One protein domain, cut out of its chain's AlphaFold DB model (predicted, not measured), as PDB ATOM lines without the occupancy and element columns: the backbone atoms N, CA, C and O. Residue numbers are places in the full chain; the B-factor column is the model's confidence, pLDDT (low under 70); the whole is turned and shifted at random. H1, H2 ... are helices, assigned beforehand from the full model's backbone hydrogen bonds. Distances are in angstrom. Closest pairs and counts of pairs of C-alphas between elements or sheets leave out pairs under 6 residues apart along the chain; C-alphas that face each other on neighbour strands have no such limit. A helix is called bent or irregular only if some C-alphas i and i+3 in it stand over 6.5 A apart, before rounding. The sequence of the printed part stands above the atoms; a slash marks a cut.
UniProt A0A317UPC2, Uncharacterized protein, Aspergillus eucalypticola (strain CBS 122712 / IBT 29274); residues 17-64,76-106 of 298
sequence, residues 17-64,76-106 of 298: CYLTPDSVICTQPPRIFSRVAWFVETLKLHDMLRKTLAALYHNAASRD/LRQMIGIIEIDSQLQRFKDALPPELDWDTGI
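This is residues 17 to 64 and 76 to 106 of the 298 residues of an uncharacterized protein of Aspergillus eucalypticola (strain CBS 122712 / IBT 29274) (UniProt A0A317UPC2). Two helices, H1 and the shorter H2, lie side by side and run opposite ways, their lines only 2 degrees from each other, and together they make the long part of an extended, flat shape. A stretch with no named element, residues 17 to 36, leads into H1 and makes an arm beyond that helix's first residue, where residues 20 to 25 stick out free; a second such stretch, residues 95 to 106, follows H2. The printed part has 79 residues with two named helices, H1 then H2 along the chain, and no named strand; the class is all helix. The whole is extended, with a radius of gyration of the C-alphas of 18.0 A and spans of 56 by 33 by 16 A.

H1, the longest helix, holds residues 37 to 64 and measures 42.3 A from C-alpha 37 at (-11.929, -12.410, -6.044) to C-alpha 64 at (12.987, -30.026, -35.311). It is neither bent nor irregular, but only just: C-alphas 61 and 64 are 6.1 A apart. H2 holds residues 76 to 94, 26.7 A from first to last C-alpha, and ends with C-alpha 94 at (-7.528, -26.806, -3.133).

H1 touches H2 with residues 45 to 56 alone. Their closest C-alphas, those of Thr 52 and Ile 85, are 6.7 A apart. The two helices run opposite ways at a shallow tilt of 2 degrees, 11.8 A from centre to centre. In H2 every O i to N i+4 pair is within hydrogen-bond range; in H1 it is 21 of 24.

The two C-alphas farthest apart, those of Asp 22 and Asp 64, are 56.7 A apart. Residues 65 to 75 are not printed, and the link from H1 to H2 runs across this cut, with C-alphas 64 and 76 18.6 A apart. The mean pLDDT of the printed part is 74.2, and it is under 70 at residues 57 to 64, 76 to 81 and 102 to 106.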
ATOM      1  N   CYS A  17     -16.160  -0.377  -3.189       76.00
ATOM      2  CA  CYS A  17     -16.719   0.338  -2.042       76.00
ATOM      3  C   CYS A  17     -15.729   0.484  -0.876       76.00
ATOM      4  O   CYS A  17     -15.956   1.307   0.009       76.00
ATOM      5  N   TYR A  18     -14.637  -0.283  -0.886       78.31
ATOM      6  CA  TYR A  18     -13.548  -0.203   0.083       78.31
ATOM      7  C   TYR A  18     -12.298   0.480  -0.490       78.31
ATOM      8  O   TYR A  18     -11.304   0.632   0.222       78.31
ATOM      9  N   LEU A  19     -12.340   0.923  -1.754       82.12
ATOM     10  CA  LEU A  19     -11.300   1.750  -2.356       82.12
ATOM     11  C   LEU A  19     -11.559   3.215  -2.002       82.12
ATOM     12  O   LEU A  19     -12.575   3.794  -2.378       82.12
ATOM     13  N   THR A  20     -10.629   3.833  -1.278       77.56
ATOM     14  CA  THR A  20     -10.715   5.252  -0.912       77.56
ATOM     15  C   THR A  20      -9.576   6.024  -1.573       77.56
ATOM     16  O   THR A  20      -8.426   5.605  -1.462       77.56
ATOM     17  N   PRO A  21      -9.858   7.146  -2.264       72.31
ATOM     18  CA  PRO A  21      -8.839   7.892  -3.006       72.31
ATOM     19  C   PRO A  21      -7.760   8.503  -2.100       72.31
ATOM     20  O   PRO A  21      -6.643   8.734  -2.555       72.31
ATOM     21  N   ASP A  22      -8.077   8.713  -0.820       72.88
ATOM     22  CA  ASP A  22      -7.186   9.332   0.164       72.88
ATOM     23  C   ASP A  22      -6.383   8.312   0.996       72.88
ATOM     24  O   ASP A  22      -5.500   8.702   1.764       72.88
ATOM     25  N   SER A  23      -6.662   7.007   0.864       73.38
ATOM     26  CA  SER A  23      -5.934   5.963   1.591       73.38
ATOM     27  C   SER A  23      -4.879   5.298   0.716       73.38
ATOM     28  O   SER A  23      -5.153   4.799  -0.371       73.38
ATOM     29  N   VAL A  24      -3.661   5.208   1.248       70.25
ATOM     30  CA  VAL A  24      -2.542   4.490   0.617       70.25
ATOM     31  C   VAL A  24      -2.736   2.967   0.689       70.25
ATOM     32  O   VAL A  24      -2.145   2.228  -0.094       70.25
ATOM     33  N   ILE A  25      -3.566   2.480   1.620       79.12
ATOM     34  CA  ILE A  25      -3.818   1.054   1.836       79.12
ATOM     35  C   ILE A  25      -5.329   0.845   1.922       79.12
ATOM     36  O   ILE A  25      -5.975   1.285   2.872       79.12
ATOM     37  N   CYS A  26      -5.886   0.167   0.924       81.00
ATOM     38  CA  CYS A  26      -7.263  -0.311   0.946       81.00
ATOM     39  C   CYS A  26      -7.242  -1.804   1.287       81.00
ATOM     40  O   CYS A  26      -6.344  -2.522   0.846       81.00
ATOM     41  N   THR A  27      -8.193  -2.284   2.085       83.19
ATOM     42  CA  THR A  27      -8.314  -3.709   2.415       83.19
ATOM     43  C   THR A  27      -9.774  -4.129   2.418       83.19
ATOM     44  O   THR A  27     -10.655  -3.373   2.823       83.19
ATOM     45  N   GLN A  28     -10.029  -5.361   1.978       83.38
ATOM     46  CA  GLN A  28     -11.342  -5.978   2.112       83.38
ATOM     47  C   GLN A  28     -11.607  -6.258   3.603       83.38
ATOM     48  O   GLN A  28     -10.739  -6.840   4.269       83.38
ATOM     49  N   PRO A  29     -12.773  -5.879   4.157       82.56
ATOM     50  CA  PRO A  29     -13.096  -6.168   5.547       82.56
ATOM     51  C   PRO A  29     -13.089  -7.676   5.843       82.56
ATOM     52  O   PRO A  29     -13.462  -8.486   4.988       82.56
ATOM     53  N   PRO A  30     -12.712  -8.085   7.067       76.44
ATOM     54  CA  PRO A  30     -12.698  -9.493   7.433       76.44
ATOM     55  C   PRO A  30     -14.111 -10.082   7.336       76.44
ATOM     56  O   PRO A  30     -15.077  -9.463   7.775       76.44
ATOM     57  N   ARG A  31     -14.212 -11.313   6.815       73.38
ATOM     58  CA  ARG A  31     -15.468 -12.065   6.594       73.38
ATOM     59  C   ARG A  31     -16.374 -11.543   5.471       73.38
ATOM     60  O   ARG A  31     -17.472 -12.067   5.316       73.38
ATOM     61  N   ILE A  32     -15.930 -10.563   4.683       73.62
ATOM     62  CA  ILE A  32     -16.632 -10.150   3.464       73.62
ATOM     63  C   ILE A  32     -15.876 -10.700   2.260       73.62
ATOM     64  O   ILE A  32     -14.741 -10.304   1.997       73.62
ATOM     65  N   PHE A  33     -16.510 -11.613   1.527       79.81
ATOM     66  CA  PHE A  33     -15.955 -12.146   0.290       79.81
ATOM     67  C   PHE A  33     -15.919 -11.053  -0.784       79.81
ATOM     68  O   PHE A  33     -16.922 -10.376  -1.007       79.81
ATOM     69  N   SER A  34     -14.771 -10.864  -1.435       80.81
ATOM     70  CA  SER A  34     -14.647  -9.858  -2.489       80.81
ATOM     71  C   SER A  34     -15.282 -10.344  -3.791       80.81
ATOM     72  O   SER A  34     -14.998 -11.430  -4.287       80.81
ATOM     73  N   ARG A  35     -16.091  -9.488  -4.407       73.62
ATOM     74  CA  ARG A  35     -16.742  -9.714  -5.704       73.62
ATOM     75  C   ARG A  35     -15.730  -9.870  -6.835       73.62
ATOM     76  O   ARG A  35     -15.975 -10.618  -7.778       73.62
ATOM     77  N   VAL A  36     -14.587  -9.189  -6.738       78.56
ATOM     78  CA  VAL A  36     -13.494  -9.302  -7.716       78.56
ATOM     79  C   VAL A  36     -12.567 -10.489  -7.441       78.56
ATOM     80  O   VAL A  36     -11.721 -10.790  -8.281       78.56
ATOM     81  N   ALA A  37     -12.736 -11.221  -6.332       82.62
ATOM     82  CA  ALA A  37     -11.929 -12.410  -6.044       82.62
ATOM     83  C   ALA A  37     -12.042 -13.462  -7.157       82.62
ATOM     84  O   ALA A  37     -11.028 -14.014  -7.572       82.62
ATOM     85  N   TRP A  38     -13.240 -13.663  -7.724       81.38
ATOM     86  CA  TRP A  38     -13.428 -14.553  -8.878       81.38
ATOM     87  C   TRP A  38     -12.542 -14.157 -10.064       81.38
ATOM     88  O   TRP A  38     -11.897 -15.002 -10.684       81.38
ATOM     89  N   PHE A  39     -12.485 -12.860 -10.368       80.69
ATOM     90  CA  PHE A  39     -11.656 -12.341 -11.449       80.69
ATOM     91  C   PHE A  39     -10.165 -12.571 -11.170       80.69
ATOM     92  O   PHE A  39      -9.443 -13.032 -12.052       80.69
ATOM     93  N   VAL A  40      -9.709 -12.336  -9.935       85.62
ATOM     94  CA  VAL A  40      -8.320 -12.600  -9.519       85.62
ATOM     95  C   VAL A  40      -7.962 -14.080  -9.679       85.62
ATOM     96  O   VAL A  40      -6.916 -14.395 -10.249       85.62
ATOM     97  N   GLU A  41      -8.827 -14.998  -9.238       85.50
ATOM     98  CA  GLU A  41      -8.601 -16.442  -9.398       85.50
ATOM     99  C   GLU A  41      -8.650 -16.873 -10.872       85.50
ATOM    100  O   GLU A  41      -7.839 -17.687 -11.318       85.50
ATOM    101  N   THR A  42      -9.512 -16.247 -11.675       83.00
ATOM    102  CA  THR A  42      -9.571 -16.461 -13.127       83.00
ATOM    103  C   THR A  42      -8.266 -16.046 -13.805       83.00
ATOM    104  O   THR A  42      -7.771 -16.766 -14.673       83.00
ATOM    105  N   LEU A  43      -7.651 -14.931 -13.397       83.81
ATOM    106  CA  LEU A  43      -6.346 -14.514 -13.921       83.81
ATOM    107  C   LEU A  43      -5.240 -15.528 -13.597       83.81
ATOM    108  O   LEU A  43      -4.399 -15.796 -14.457       83.81
ATOM    109  N   LYS A  44      -5.257 -16.137 -12.402       86.06
ATOM    110  CA  LYS A  44      -4.322 -17.224 -12.059       86.06
ATOM    111  C   LYS A  44      -4.533 -18.445 -12.948       86.06
ATOM    112  O   LYS A  44      -3.559 -19.020 -13.427       86.06
ATOM    113  N   LEU A  45      -5.787 -18.811 -13.219       85.12
ATOM    114  CA  LEU A  45      -6.110 -19.913 -14.126       85.12
ATOM    115  C   LEU A  45      -5.604 -19.651 -15.550       85.12
ATOM    116  O   LEU A  45      -5.001 -20.529 -16.162       85.12
ATOM    117  N   HIS A  46      -5.773 -18.430 -16.061       80.25
ATOM    118  CA  HIS A  46      -5.251 -18.050 -17.377       80.25
ATOM    119  C   HIS A  46      -3.717 -18.071 -17.423       80.25
ATOM    120  O   HIS A  46      -3.130 -18.422 -18.448       80.25
ATOM    121  N   ASP A  47      -3.052 -17.722 -16.320       83.81
ATOM    122  CA  ASP A  47      -1.602 -17.851 -16.190       83.81
ATOM    123  C   ASP A  47      -1.145 -19.319 -16.225       83.81
ATOM    124  O   ASP A  47      -0.200 -19.649 -16.946       83.81
ATOM    125  N   MET A  48      -1.858 -20.214 -15.533       83.25
ATOM    126  CA  MET A  48      -1.625 -21.661 -15.614       83.25
ATOM    127  C   MET A  48      -1.857 -22.197 -17.026       83.25
ATOM    128  O   MET A  48      -0.982 -22.872 -17.560       83.25
ATOM    129  N   LEU A  49      -2.959 -21.822 -17.684       81.81
ATOM    130  CA  LEU A  49      -3.222 -22.195 -19.077       81.81
ATOM    131  C   LEU A  49      -2.074 -21.756 -19.995       81.81
ATOM    132  O   LEU A  49      -1.610 -22.536 -20.826       81.81
ATOM    133  N   ARG A  50      -1.567 -20.529 -19.823       80.69
ATOM    134  CA  ARG A  50      -0.421 -20.027 -20.592       80.69
ATOM    135  C   ARG A  50       0.821 -20.886 -20.370       80.69
ATOM    136  O   ARG A  50       1.490 -21.227 -21.342       80.69
ATOM    137  N   LYS A  51       1.123 -21.252 -19.119       79.44
ATOM    138  CA  LYS A  51       2.248 -22.139 -18.771       79.44
ATOM    139  C   LYS A  51       2.079 -23.531 -19.380       79.44
ATOM    140  O   LYS A  51       3.033 -24.056 -19.949       79.44
ATOM    141  N   THR A  52       0.872 -24.089 -19.338       77.94
ATOM    142  CA  THR A  52       0.531 -25.378 -19.951       77.94
ATOM    143  C   THR A  52       0.719 -25.350 -21.463       77.94
ATOM    144  O   THR A  52       1.410 -26.206 -22.015       77.94
ATOM    145  N   LEU A  53       0.164 -24.346 -22.145       74.62
ATOM    146  CA  LEU A  53       0.324 -24.184 -23.588       74.62
ATOM    147  C   LEU A  53       1.800 -23.970 -23.952       74.62
ATOM    148  O   LEU A  53       2.301 -24.614 -24.868       74.62
ATOM    149  N   ALA A  54       2.530 -23.144 -23.200       73.88
ATOM    150  CA  ALA A  54       3.963 -22.966 -23.404       73.88
ATOM    151  C   ALA A  54       4.715 -24.303 -23.276       73.88
ATOM    152  O   ALA A  54       5.480 -24.659 -24.167       73.88
ATOM    153  N   ALA A  55       4.459 -25.086 -22.227       71.88
ATOM    154  CA  ALA A  55       5.111 -26.375 -22.022       71.88
ATOM    155  C   ALA A  55       4.788 -27.385 -23.137       71.88
ATOM    156  O   ALA A  55       5.692 -28.019 -23.678       71.88
ATOM    157  N   LEU A  56       3.520 -27.532 -23.523       70.69
ATOM    158  CA  LEU A  56       3.105 -28.517 -24.525       70.69
ATOM    159  C   LEU A  56       3.589 -28.151 -25.935       70.69
ATOM    160  O   LEU A  56       4.100 -29.011 -26.654       70.69
ATOM    161  N   TYR A  57       3.483 -26.876 -26.313       67.25
ATOM    162  CA  TYR A  57       3.813 -26.434 -27.667       67.25
ATOM    163  C   TYR A  57       5.310 -26.139 -27.862       67.25
ATOM    164  O   TYR A  57       5.840 -26.442 -28.932       67.25
ATOM    165  N   HIS A  58       6.046 -25.646 -26.854       64.38
ATOM    166  CA  HIS A  58       7.503 -25.483 -26.987       64.38
ATOM    167  C   HIS A  58       8.235 -26.827 -27.033       64.38
ATOM    168  O   HIS A  58       9.175 -26.973 -27.809       64.38
ATOM    169  N   ASN A  59       7.765 -27.844 -26.302       59.69
ATOM    170  CA  ASN A  59       8.332 -29.194 -26.383       59.69
ATOM    171  C   ASN A  59       8.125 -29.857 -27.759       59.69
ATOM    172  O   ASN A  59       8.900 -30.734 -28.140       59.69
ATOM    173  N   ALA A  60       7.105 -29.441 -28.517       53.44
ATOM    174  CA  ALA A  60       6.881 -29.908 -29.883       53.44
ATOM    175  C   ALA A  60       7.818 -29.229 -30.899       53.44
ATOM    176  O   ALA A  60       8.313 -29.903 -31.799       53.44
ATOM    177  N   ALA A  61       8.115 -27.935 -30.727       51.09
ATOM    178  CA  ALA A  61       9.000 -27.173 -31.616       51.09
ATOM    179  C   ALA A  61      10.487 -27.560 -31.480       51.09
ATOM    180  O   ALA A  61      11.233 -27.518 -32.455       51.09
ATOM    181  N   SER A  62      10.920 -28.005 -30.295       53.16
ATOM    182  CA  SER A  62      12.289 -28.492 -30.053       53.16
ATOM    183  C   SER A  62      12.622 -29.807 -30.769       53.16
ATOM    184  O   SER A  62      13.788 -30.190 -30.822       53.16
ATOM    185  N   ARG A  63      11.622 -30.519 -31.317       52.97
ATOM    186  CA  ARG A  63      11.822 -31.773 -32.069       52.97
ATOM    187  C   ARG A  63      12.466 -31.564 -33.443       52.97
ATOM    188  O   ARG A  63      12.965 -32.535 -33.997       52.97
ATOM    189  N   ASP A  64      12.473 -30.336 -33.967       52.62
ATOM    190  CA  ASP A  64      12.987 -30.026 -35.311       52.62
ATOM    191  C   ASP A  64      14.471 -29.611 -35.330       52.62
ATOM    192  O   ASP A  64      15.064 -29.448 -36.395       52.62
ATOM    193  N   LEU A  76       8.051 -40.105 -21.789       56.44
ATOM    194  CA  LEU A  76       8.104 -39.930 -20.336       56.44
ATOM    195  C   LEU A  76       8.094 -38.447 -19.943       56.44
ATOM    196  O   LEU A  76       7.398 -38.083 -19.006       56.44
ATOM    197  N   ARG A  77       8.795 -37.574 -20.681       60.78
ATOM    198  CA  ARG A  77       8.771 -36.115 -20.469       60.78
ATOM    199  C   ARG A  77       7.382 -35.518 -20.720       60.78
ATOM    200  O   ARG A  77       6.964 -34.650 -19.961       60.78
ATOM    201  N   GLN A  78       6.654 -35.994 -21.735       64.31
ATOM    202  CA  GLN A  78       5.265 -35.577 -21.984       64.31
ATOM    203  C   GLN A  78       4.325 -36.032 -20.862       64.31
ATOM    204  O   GLN A  78       3.538 -35.232 -20.366       64.31
ATOM    205  N   MET A  79       4.460 -37.280 -20.404       63.25
ATOM    206  CA  MET A  79       3.680 -37.809 -19.281       63.25
ATOM    207  C   MET A  79       3.973 -37.065 -17.968       63.25
ATOM    208  O   MET A  79       3.046 -36.716 -17.246       63.25
ATOM    209  N   ILE A  80       5.243 -36.753 -17.685       63.91
ATOM    210  CA  ILE A  80       5.646 -35.927 -16.534       63.91
ATOM    211  C   ILE A  80       5.046 -34.519 -16.639       63.91
ATOM    212  O   ILE A  80       4.589 -33.982 -15.635       63.91
ATOM    213  N   GLY A  81       4.983 -33.943 -17.844       67.12
ATOM    214  CA  GLY A  81       4.323 -32.659 -18.083       67.12
ATOM    215  C   GLY A  81       2.828 -32.687 -17.758       67.12
ATOM    216  O   GLY A  81       2.341 -31.776 -17.100       67.12
ATOM    217  N   ILE A  82       2.113 -33.744 -18.158       72.06
ATOM    218  CA  ILE A  82       0.682 -33.914 -17.849       72.06
ATOM    219  C   ILE A  82       0.458 -34.059 -16.338       72.06
ATOM    220  O   ILE A  82      -0.415 -33.391 -15.797       72.06
ATOM    221  N   ILE A  83       1.270 -34.870 -15.652       74.81
ATOM    222  CA  ILE A  83       1.175 -35.063 -14.192       74.81
ATOM    223  C   ILE A  83       1.446 -33.753 -13.440       74.81
ATOM    224  O   ILE A  83       0.776 -33.443 -12.459       74.81
ATOM    225  N   GLU A  84       2.420 -32.969 -13.899       75.19
ATOM    226  CA  GLU A  84       2.729 -31.669 -13.303       75.19
ATOM    227  C   GLU A  84       1.579 -30.669 -13.502       75.19
ATOM    228  O   GLU A  84       1.212 -29.962 -12.565       75.19
ATOM    229  N   ILE A  85       0.969 -30.643 -14.693       78.56
ATOM    230  CA  ILE A  85      -0.213 -29.814 -14.976       78.56
ATOM    231  C   ILE A  85      -1.372 -30.213 -14.059       78.56
ATOM    232  O   ILE A  85      -1.979 -29.346 -13.436       78.56
ATOM    233  N   ASP A  86      -1.646 -31.511 -13.946       77.12
ATOM    234  CA  ASP A  86      -2.705 -32.041 -13.089       77.12
ATOM    235  C   ASP A  86      -2.470 -31.668 -11.617       77.12
ATOM    236  O   ASP A  86      -3.359 -31.152 -10.941       77.12
ATOM    237  N   SER A  87      -1.224 -31.781 -11.143       80.12
ATOM    238  CA  SER A  87      -0.855 -31.347  -9.792       80.12
ATOM    239  C   SER A  87      -1.071 -29.847  -9.575       80.12
ATOM    240  O   SER A  87      -1.540 -29.444  -8.510       80.12
ATOM    241  N   GLN A  88      -0.749 -29.003 -10.561       79.19
ATOM    242  CA  GLN A  88      -0.968 -27.557 -10.463       79.19
ATOM    243  C   GLN A  88      -2.456 -27.199 -10.449       79.19
ATOM    244  O   GLN A  88      -2.863 -26.355  -9.651       79.19
ATOM    245  N   LEU A  89      -3.268 -27.869 -11.269       83.38
ATOM    246  CA  LEU A  89      -4.719 -27.689 -11.283       83.38
ATOM    247  C   LEU A  89      -5.355 -28.146  -9.967       83.38
ATOM    248  O   LEU A  89      -6.198 -27.433  -9.425       83.38
ATOM    249  N   GLN A  90      -4.904 -29.269  -9.407       81.19
ATOM    250  CA  GLN A  90      -5.390 -29.751  -8.117       81.19
ATOM    251  C   GLN A  90      -5.036 -28.779  -6.986       81.19
ATOM    252  O   GLN A  90      -5.895 -28.417  -6.190       81.19
ATOM    253  N   ARG A  91      -3.799 -28.268  -6.954       84.62
ATOM    254  CA  ARG A  91      -3.398 -27.241  -5.977       84.62
ATOM    255  C   ARG A  91      -4.192 -25.952  -6.131       84.62
ATOM    256  O   ARG A  91      -4.469 -25.297  -5.132       84.62
ATOM    257  N   PHE A  92      -4.521 -25.566  -7.363       85.56
ATOM    258  CA  PHE A  92      -5.391 -24.424  -7.606       85.56
ATOM    259  C   PHE A  92      -6.787 -24.681  -7.047       85.56
ATOM    260  O   PHE A  92      -7.277 -23.844  -6.299       85.56
ATOM    261  N   LYS A  93      -7.372 -25.853  -7.324       81.94
ATOM    262  CA  LYS A  93      -8.662 -26.268  -6.765       81.94
ATOM    263  C   LYS A  93      -8.663 -26.201  -5.234       81.94
ATOM    264  O   LYS A  93      -9.548 -25.584  -4.656       81.94
ATOM    265  N   ASP A  94      -7.641 -26.762  -4.595       82.56
ATOM    266  CA  ASP A  94      -7.528 -26.806  -3.133       82.56
ATOM    267  C   ASP A  94      -7.301 -25.416  -2.503       82.56
ATOM    268  O   ASP A  94      -7.630 -25.190  -1.340       82.56
ATOM    269  N   ALA A  95      -6.714 -24.476  -3.253       84.81
ATOM    270  CA  ALA A  95      -6.442 -23.113  -2.798       84.81
ATOM    271  C   ALA A  95      -7.626 -22.152  -2.993       84.81
ATOM    272  O   ALA A  95      -7.536 -20.991  -2.580       84.81
ATOM    273  N   LEU A  96      -8.708 -22.599  -3.636       82.69
ATOM    274  CA  LEU A  96      -9.858 -21.745  -3.879       82.69
ATOM    275  C   LEU A  96     -10.647 -21.488  -2.598       82.69
ATOM    276  O   LEU A  96     -10.879 -22.401  -1.803       82.69
ATOM    277  N   PRO A  97     -11.117 -20.248  -2.409       80.31
ATOM    278  CA  PRO A  97     -12.097 -19.952  -1.382       80.31
ATOM    279  C   PRO A  97     -13.350 -20.831  -1.536       80.31
ATOM    280  O   PRO A  97     -13.780 -21.080  -2.665       80.31
ATOM    281  N   PRO A  98     -13.989 -21.251  -0.429       74.25
ATOM    282  CA  PRO A  98     -15.190 -22.089  -0.471       74.25
ATOM    283  C   PRO A  98     -16.373 -21.414  -1.188       74.25
ATOM    284  O   PRO A  98     -17.305 -22.081  -1.630       74.25
ATOM    285  N   GLU A  99     -16.359 -20.087  -1.324       72.56
ATOM    286  CA  GLU A  99     -17.342 -19.333  -2.103       72.56
ATOM    287  C   GLU A  99     -17.175 -19.501  -3.624       72.56
ATOM    288  O   GLU A  99     -18.100 -19.190  -4.373       72.56
ATOM    289  N   LEU A 100     -16.014 -19.981  -4.080       70.81
ATOM    290  CA  LEU A 100     -15.653 -20.189  -5.485       70.81
ATOM    291  C   LEU A 100     -15.592 -21.669  -5.883       70.81
ATOM    292  O   LEU A 100     -15.238 -21.971  -7.022       70.81
ATOM    293  N   ASP A 101     -15.940 -22.577  -4.970       73.56
ATOM    294  CA  ASP A 101     -15.943 -24.010  -5.239       73.56
ATOM    295  C   ASP A 101     -17.036 -24.379  -6.254       73.56
ATOM    296  O   ASP A 101     -18.238 -24.200  -6.015       73.56
ATOM    297  N   TRP A 102     -16.604 -24.901  -7.399       68.38
ATOM    298  CA  TRP A 102     -17.469 -25.289  -8.509       68.38
ATOM    299  C   TRP A 102     -18.185 -26.627  -8.293       68.38
ATOM    300  O   TRP A 102     -19.144 -26.902  -9.010       68.38
ATOM    301  N   ASP A 103     -17.808 -27.424  -7.287       64.94
ATOM    302  CA  ASP A 103     -18.487 -28.695  -6.981       64.94
ATOM    303  C   ASP A 103     -19.792 -28.493  -6.183       64.94
ATOM    304  O   ASP A 103     -20.574 -29.424  -5.985       64.94
ATOM    305  N   THR A 104     -20.080 -27.263  -5.737       59.34
ATOM    306  CA  THR A 104     -21.226 -26.977  -4.854       59.34
ATOM    307  C   THR A 104     -22.587 -26.862  -5.554       59.34
ATOM    308  O   THR A 104     -23.578 -26.543  -4.896       59.34
ATOM    309  N   GLY A 105     -22.675 -27.122  -6.865       50.69
ATOM    310  CA  GLY A 105     -23.935 -27.206  -7.627       50.69
ATOM    311  C   GLY A 105     -24.733 -25.899  -7.771       50.69
ATOM    312  O   GLY A 105     -25.736 -25.866  -8.477       50.69
ATOM    313  N   ILE A 106     -24.302 -24.802  -7.138       54.12
ATOM    314  CA  ILE A 106     -24.908 -23.472  -7.271       54.12
ATOM    315  C   ILE A 106     -24.054 -22.658  -8.250       54.12
ATOM    316  O   ILE A 106     -22.849 -22.535  -8.018       54.12
TER     317      ILE A 106